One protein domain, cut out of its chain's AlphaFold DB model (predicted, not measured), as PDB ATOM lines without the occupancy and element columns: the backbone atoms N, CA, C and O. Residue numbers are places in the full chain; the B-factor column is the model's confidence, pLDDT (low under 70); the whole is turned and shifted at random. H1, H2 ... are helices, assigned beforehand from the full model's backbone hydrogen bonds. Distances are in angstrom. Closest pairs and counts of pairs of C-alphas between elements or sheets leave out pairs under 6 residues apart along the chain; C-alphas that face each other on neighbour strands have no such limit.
ATOM      1  N   ASP A  54      20.969  -4.694   6.213       91.56
ATOM      2  CA  ASP A  54      20.899  -4.963   7.652       91.56
ATOM      3  C   ASP A  54      21.675  -6.231   8.052       91.56
ATOM      4  O   ASP A  54      22.407  -6.217   9.040       91.56
ATOM      5  N   ALA A  55      21.652  -7.294   7.242       87.50
ATOM      6  CA  ALA A  55      22.528  -8.454   7.434       87.50
ATOM      7  C   ALA A  55      24.017  -8.054   7.397       87.50
ATOM      8  O   ALA A  55      24.799  -8.466   8.257       87.50
ATOM      9  N   THR A  56      24.401  -7.175   6.464       90.12
ATOM     10  CA  THR A  56      25.761  -6.614   6.378       90.12
ATOM     11  C   THR A  56      26.107  -5.761   7.605       90.12
ATOM     12  O   THR A  56      27.221  -5.850   8.127       90.12
ATOM     13  N   ARG A  57      25.157  -4.968   8.119       92.62
ATOM     14  CA  ARG A  57      25.316  -4.192   9.361       92.62
ATOM     15  C   ARG A  57      25.537  -5.110  10.568       92.62
ATOM     16  O   ARG A  57      26.513  -4.925  11.293       92.62
ATOM     17  N   ARG A  58      24.675  -6.115  10.756       90.00
ATOM     18  CA  ARG A  58      24.774  -7.110  11.841       90.00
ATOM     19  C   ARG A  58      26.101  -7.867  11.782       90.00
ATOM     20  O   ARG A  58      26.761  -7.994  12.811       90.00
ATOM     21  N   ARG A  59      26.542  -8.276  10.586       90.81
ATOM     22  CA  ARG A  59      27.856  -8.902  10.363       90.81
ATOM     23  C   ARG A  59      29.008  -8.013  10.843       90.81
ATOM     24  O   ARG A  59      29.836  -8.491  11.609       90.81
ATOM     25  N   ARG A  60      29.042  -6.730  10.461       89.81
ATOM     26  CA  ARG A  60      30.102  -5.797  10.899       89.81
ATOM     27  C   ARG A  60      30.117  -5.602  12.419       89.81
ATOM     28  O   ARG A  60      31.188  -5.566  13.014       89.81
ATOM     29  N   MET A  61      28.945  -5.513  13.056       88.12
ATOM     30  CA  MET A  61      28.844  -5.421  14.522       88.12
ATOM     31  C   MET A  61      29.322  -6.704  15.214       88.12
ATOM     32  O   MET A  61      30.006  -6.622  16.233       88.12
ATOM     33  N   PHE A  62      29.038  -7.880  14.647       90.88
ATOM     34  CA  PHE A  62      29.587  -9.149  15.127       90.88
ATOM     35  C   PHE A  62      31.115  -9.217  14.959       90.88
ATOM     36  O   PHE A  62      31.810  -9.496  15.931       90.88
ATOM     37  N   GLU A  63      31.654  -8.890  13.780       88.19
ATOM     38  CA  GLU A  63      33.104  -8.881  13.512       88.19
ATOM     39  C   GLU A  63      33.856  -7.923  14.458       88.19
ATOM     40  O   GLU A  63      34.886  -8.293  15.023       88.19
ATOM     41  N   ALA A  64      33.305  -6.731  14.723       86.75
ATOM     42  CA  ALA A  64      33.843  -5.801  15.718       86.75
ATOM     43  C   ALA A  64      33.758  -6.343  17.160       86.75
ATOM     44  O   ALA A  64      34.683  -6.145  17.948       86.75
ATOM     45  N   SER A  65      32.677  -7.053  17.505       84.75
ATOM     46  CA  SER A  65      32.502  -7.653  18.838       84.75
ATOM     47  C   SER A  65      33.485  -8.800  19.080       84.75
ATOM     48  O   SER A  65      34.078  -8.874  20.155       84.75
ATOM     49  N   VAL A  66      33.715  -9.649  18.072       86.94
ATOM     50  CA  VAL A  66      34.730 -10.714  18.114       86.94
ATOM     51  C   VAL A  66      36.127 -10.110  18.250       86.94
ATOM     52  O   VAL A  66      36.853 -10.495  19.161       86.94
ATOM     53  N   ALA A  67      36.477  -9.101  17.446       81.94
ATOM     54  CA  ALA A  67      37.777  -8.434  17.550       81.94
ATOM     55  C   ALA A  67      38.010  -7.780  18.929       81.94
ATOM     56  O   ALA A  67      39.131  -7.781  19.438       81.94
ATOM     57  N   ASN A  68      36.966  -7.242  19.568       77.50
ATOM     58  CA  ASN A  68      37.062  -6.701  20.928       77.50
ATOM     59  C   ASN A  68      37.178  -7.800  21.996       77.50
ATOM     60  O   ASN A  68      37.957  -7.646  22.937       77.50
ATOM     61  N   TYR A  69      36.477  -8.926  21.835       80.56
ATOM     62  CA  TYR A  69      36.648 -10.100  22.695       80.56
ATOM     63  C   TYR A  69      38.067 -10.680  22.588       80.56
ATOM     64  O   TYR A  69      38.701 -10.945  23.608       80.56
ATOM     65  N   GLU A  70      38.608 -10.808  21.373       75.38
ATOM     66  CA  GLU A  70      39.974 -11.286  21.131       75.38
ATOM     67  C   GLU A  70      41.031 -10.345  21.726       75.38
ATOM     68  O   GLU A  70      41.959 -10.824  22.378       75.38
ATOM     69  N   ARG A  71      40.866  -9.015  21.607       73.12
ATOM     70  CA  ARG A  71      41.721  -8.034  22.310       73.12
ATOM     71  C   ARG A  71      41.660  -8.207  23.828       73.12
ATOM     72  O   ARG A  71      42.705  -8.320  24.461       73.12
ATOM     73  N   SER A  72      40.457  -8.296  24.401       69.81
ATOM     74  CA  SER A  72      40.264  -8.465  25.848       69.81
ATOM     75  C   SER A  72      40.847  -9.790  26.365       69.81
ATOM     76  O   SER A  72      41.395  -9.846  27.467       69.81
ATOM     77  N   HIS A  73      40.782 -10.860  25.569       70.00
ATOM     78  CA  HIS A  73      41.402 -12.142  25.901       70.00
ATOM     79  C   HIS A  73      42.932 -12.097  25.761       70.00
ATOM     80  O   HIS A  73      43.632 -12.656  26.605       70.00
ATOM     81  N   ALA A  74      43.464 -11.415  24.743       66.69
ATOM     82  CA  ALA A  74      44.903 -11.209  24.586       66.69
ATOM     83  C   ALA A  74      45.488 -10.375  25.739       66.69
ATOM     84  O   ALA A  74      46.544 -10.725  26.257       66.69
ATOM     85  N   GLN A  75      44.777  -9.335  26.187       68.19
ATOM     86  CA  GLN A  75      45.143  -8.544  27.366       68.19
ATOM     87  C   GLN A  75      45.146  -9.401  28.639       68.19
ATOM     88  O   GLN A  75      46.164  -9.429  29.324       68.19
ATOM     89  N   ARG A  76      44.073 -10.165  28.922       67.31
ATOM     90  CA  ARG A  76      44.042 -11.085  30.081       67.31
ATOM     91  C   ARG A  76      45.226 -12.049  30.084       67.31
ATOM     92  O   ARG A  76      45.948 -12.085  31.068       67.31
ATOM     93  N   ASN A  77      45.509 -12.705  28.953       69.06
ATOM     94  CA  ASN A  77      46.642 -13.628  28.840       69.06
ATOM     95  C   ASN A  77      47.993 -12.982  29.216       69.06
ATOM     96  O   ASN A  77      48.875 -13.679  29.706       69.06
ATOM     97  N   ILE A  78      48.186 -11.678  28.971       68.00
ATOM     98  CA  ILE A  78      49.421 -10.962  29.336       68.00
ATOM     99  C   ILE A  78      49.487 -10.746  30.854       68.00
ATOM    100  O   ILE A  78      50.523 -11.026  31.456       68.00
ATOM    101  N   PHE A  79      48.389 -10.316  31.483       66.44
ATOM    102  CA  PHE A  79      48.315 -10.177  32.942       66.44
ATOM    103  C   PHE A  79      48.434 -11.530  33.664       66.44
ATOM    104  O   PHE A  79      49.144 -11.612  34.664       66.44
ATOM    105  N   ASP A  80      47.836 -12.595  33.122       68.50
ATOM    106  CA  ASP A  80      47.950 -13.966  33.640       68.50
ATOM    107  C   ASP A  80      49.404 -14.477  33.572       68.50
ATOM    108  O   ASP A  80      49.896 -15.089  34.517       68.50
ATOM    109  N   ILE A  81      50.127 -14.190  32.478       68.88
ATOM    110  CA  ILE A  81      51.552 -14.538  32.332       68.88
ATOM    111  C   ILE A  81      52.422 -13.738  33.312       68.88
ATOM    112  O   ILE A  81      53.303 -14.316  33.944       68.88
ATOM    113  N   LEU A  82      52.177 -12.431  33.469       64.25
ATOM    114  CA  LEU A  82      52.905 -11.596  34.434       64.25
ATOM    115  C   LEU A  82      52.621 -12.014  35.886       64.25
ATOM    116  O   LEU A  82      53.526 -11.978  36.708       64.25
ATOM    117  N   GLY A  83      51.406 -12.480  36.194       64.81
ATOM    118  CA  GLY A  83      51.036 -13.090  37.480       64.81
ATOM    119  C   GLY A  83      51.569 -14.514  37.708       64.81
ATOM    120  O   GLY A  83      51.166 -15.172  38.668       64.81
ATOM    121  N   HIS A  84      52.432 -15.022  36.825       66.31
ATOM    122  CA  HIS A  84      53.163 -16.287  36.979       66.31
ATOM    123  C   HIS A  84      54.692 -16.103  36.934       66.31
ATOM    124  O   HIS A  84      55.429 -17.092  36.952       66.31
ATOM    125  N   LEU A  85      55.167 -14.856  36.874       65.56
ATOM    126  CA  LEU A  85      56.561 -14.489  37.116       65.56
ATOM    127  C   LEU A  85      56.711 -14.029  38.574       65.56
ATOM    128  O   LEU A  85      55.716 -13.766  39.246       65.56
ATOM    129  N   ASP A  86      57.941 -13.988  39.080       67.50
ATOM    130  CA  ASP A  86      58.192 -13.655  40.483       67.50
ATOM    131  C   ASP A  86      57.949 -12.151  40.722       67.50
ATOM    132  O   ASP A  86      58.547 -11.315  40.045       67.50
ATOM    133  N   ASP A  87      57.082 -11.781  41.676       67.62
ATOM    134  CA  ASP A  87      56.781 -10.369  41.989       67.62
ATOM    135  C   ASP A  87      58.017  -9.612  42.536       67.62
ATOM    136  O   ASP A  87      57.986  -8.386  42.668       67.62
ATOM    137  N   GLY A  88      59.118 -10.318  42.833       66.19
ATOM    138  CA  GLY A  88      60.426  -9.725  43.132       66.19
ATOM    139  C   GLY A  88      61.184  -9.159  41.918       66.19
ATOM    140  O   GLY A  88      62.101  -8.354  42.107       66.19
ATOM    141  N   ASP A  89      60.822  -9.526  40.682       76.50
ATOM    142  CA  ASP A  89      61.497  -9.026  39.480       76.50
ATOM    143  C   ASP A  89      61.077  -7.577  39.161       76.50
ATOM    144  O   ASP A  89      59.968  -7.294  38.701       76.50
ATOM    145  N   SER A  90      62.015  -6.637  39.322       75.31
ATOM    146  CA  SER A  90      61.831  -5.203  39.018       75.31
ATOM    147  C   SER A  90      61.327  -4.938  37.587       75.31
ATOM    148  O   SER A  90      60.547  -4.013  37.347       75.31
ATOM    149  N   ASP A  91      61.711  -5.785  36.628       76.00
ATOM    150  CA  ASP A  91      61.221  -5.724  35.248       76.00
ATOM    151  C   ASP A  91      59.742  -6.134  35.128       76.00
ATOM    152  O   ASP A  91      59.005  -5.511  34.361       76.00
ATOM    153  N   VAL A  92      59.280  -7.120  35.905       76.62
ATOM    154  CA  VAL A  92      57.871  -7.557  35.946       76.62
ATOM    155  C   VAL A  92      57.002  -6.472  36.573       76.62
ATOM    156  O   VAL A  92      55.972  -6.113  36.001       76.62
ATOM    157  N   LEU A  93      57.458  -5.872  37.677       79.50
ATOM    158  CA  LEU A  93      56.794  -4.724  38.305       79.50
ATOM    159  C   LEU A  93      56.714  -3.519  37.352       79.50
ATOM    160  O   LEU A  93      55.644  -2.924  37.209       79.50
ATOM    161  N   ARG A  94      57.802  -3.197  36.635       83.50
ATOM    162  CA  ARG A  94      57.810  -2.121  35.625       83.50
ATOM    163  C   ARG A  94      56.860  -2.418  34.461       83.50
ATOM    164  O   ARG A  94      56.164  -1.513  34.009       83.50
ATOM    165  N   MET A  95      56.810  -3.660  33.976       82.25
ATOM    166  CA  MET A  95      55.888  -4.055  32.902       82.25
ATOM    167  C   MET A  95      54.423  -4.036  33.349       82.25
ATOM    168  O   MET A  95      53.585  -3.565  32.582       82.25
ATOM    169  N   ARG A  96      54.108  -4.482  34.576       81.12
ATOM    170  CA  ARG A  96      52.755  -4.377  35.150       81.12
ATOM    171  C   ARG A  96      52.328  -2.908  35.248       81.12
ATOM    172  O   ARG A  96      51.313  -2.559  34.665       81.12
ATOM    173  N   ALA A  97      53.152  -2.039  35.840       80.50
ATOM    174  CA  ALA A  97      52.850  -0.608  35.958       80.50
ATOM    175  C   ALA A  97      52.596   0.077  34.596       80.50
ATOM    176  O   ALA A  97      51.618   0.803  34.447       80.50
ATOM    177  N   LEU A  98      53.423  -0.202  33.579       84.88
ATOM    178  CA  LEU A  98      53.237   0.345  32.226       84.88
ATOM    179  C   LEU A  98      51.961  -0.168  31.532       84.88
ATOM    180  O   LEU A  98      51.379   0.550  30.718       84.88
ATOM    181  N   LEU A  99      51.528  -1.398  31.823       83.06
ATOM    182  CA  LEU A  99      50.281  -1.957  31.294       83.06
ATOM    183  C   LEU A  99      49.053  -1.425  32.037       83.06
ATOM    184  O   LEU A  99      48.057  -1.116  31.386       83.06
ATOM    185  N   ASP A 100      49.137  -1.268  33.356       80.75
ATOM    186  CA  ASP A 100      48.080  -0.672  34.173       80.75
ATOM    187  C   ASP A 100      47.859   0.794  33.763       80.75
ATOM    188  O   ASP A 100      46.729   1.185  33.474       80.75
ATOM    189  N   ASP A 101      48.928   1.584  33.597       79.44
ATOM    190  CA  ASP A 101      48.848   2.939  33.032       79.44
ATOM    191  C   ASP A 101      48.250   2.942  31.617       79.44
ATOM    192  O   ASP A 101      47.398   3.780  31.308       79.44
ATOM    193  N   ALA A 102      48.641   2.006  30.745       74.19
ATOM    194  CA  ALA A 102      48.083   1.913  29.395       74.19
ATOM    195  C   ALA A 102      46.581   1.558  29.392       74.19
ATOM    196  O   ALA A 102      45.841   2.072  28.553       74.19
TER     197      ALA A 102
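What this domain is: This is residues 54 to 102 of the 650 residues of an uncharacterized protein of Taenia asiatica (UniProt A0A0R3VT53). One long helix, H1, runs to a loop, from which a much shorter helix, H2, folds back at a small angle, like a V with unequal arms. Residues 54 to 74 of H1 stick out free and make much of the length. The printed part has 49 residues, all helix by class, and is extended, with a radius of gyration of the C-alphas of 16.2 A and spans of 53 by 19 by 8 A.

How they stand to each other: Start with H1, residues 54 to 82, then pass the short link of 7 residues to H2, residues 90 to 102. The two form a helical hairpin, running opposite ways at a shallow tilt of 25 degrees. They only just touch, with 3 pairs of C-alphas within 8 A, through residues 79 to 82 of H1 and 92 to 96 of H2 alone; the closest C-alphas, of Leu 82 and Val 92, are 6.6 A apart. In both helices every O i to N i+4 pair is within hydrogen-bond range.

Where its parts are: Find C-alpha 54 at (20.899, -4.963, 7.652); from there H1 runs 42.3 A to C-alpha 82. H2 runs 18.2 A from C-alpha 90 to C-alpha 102 at (48.083, 1.913, 29.395).

The domain as a whole: The C-alphas farthest apart, of Asp 54 and Gly 88, are 53.3 A apart. The printed part has no cut. Look for pLDDT under 70 at residue 72 and residues 74 to 88.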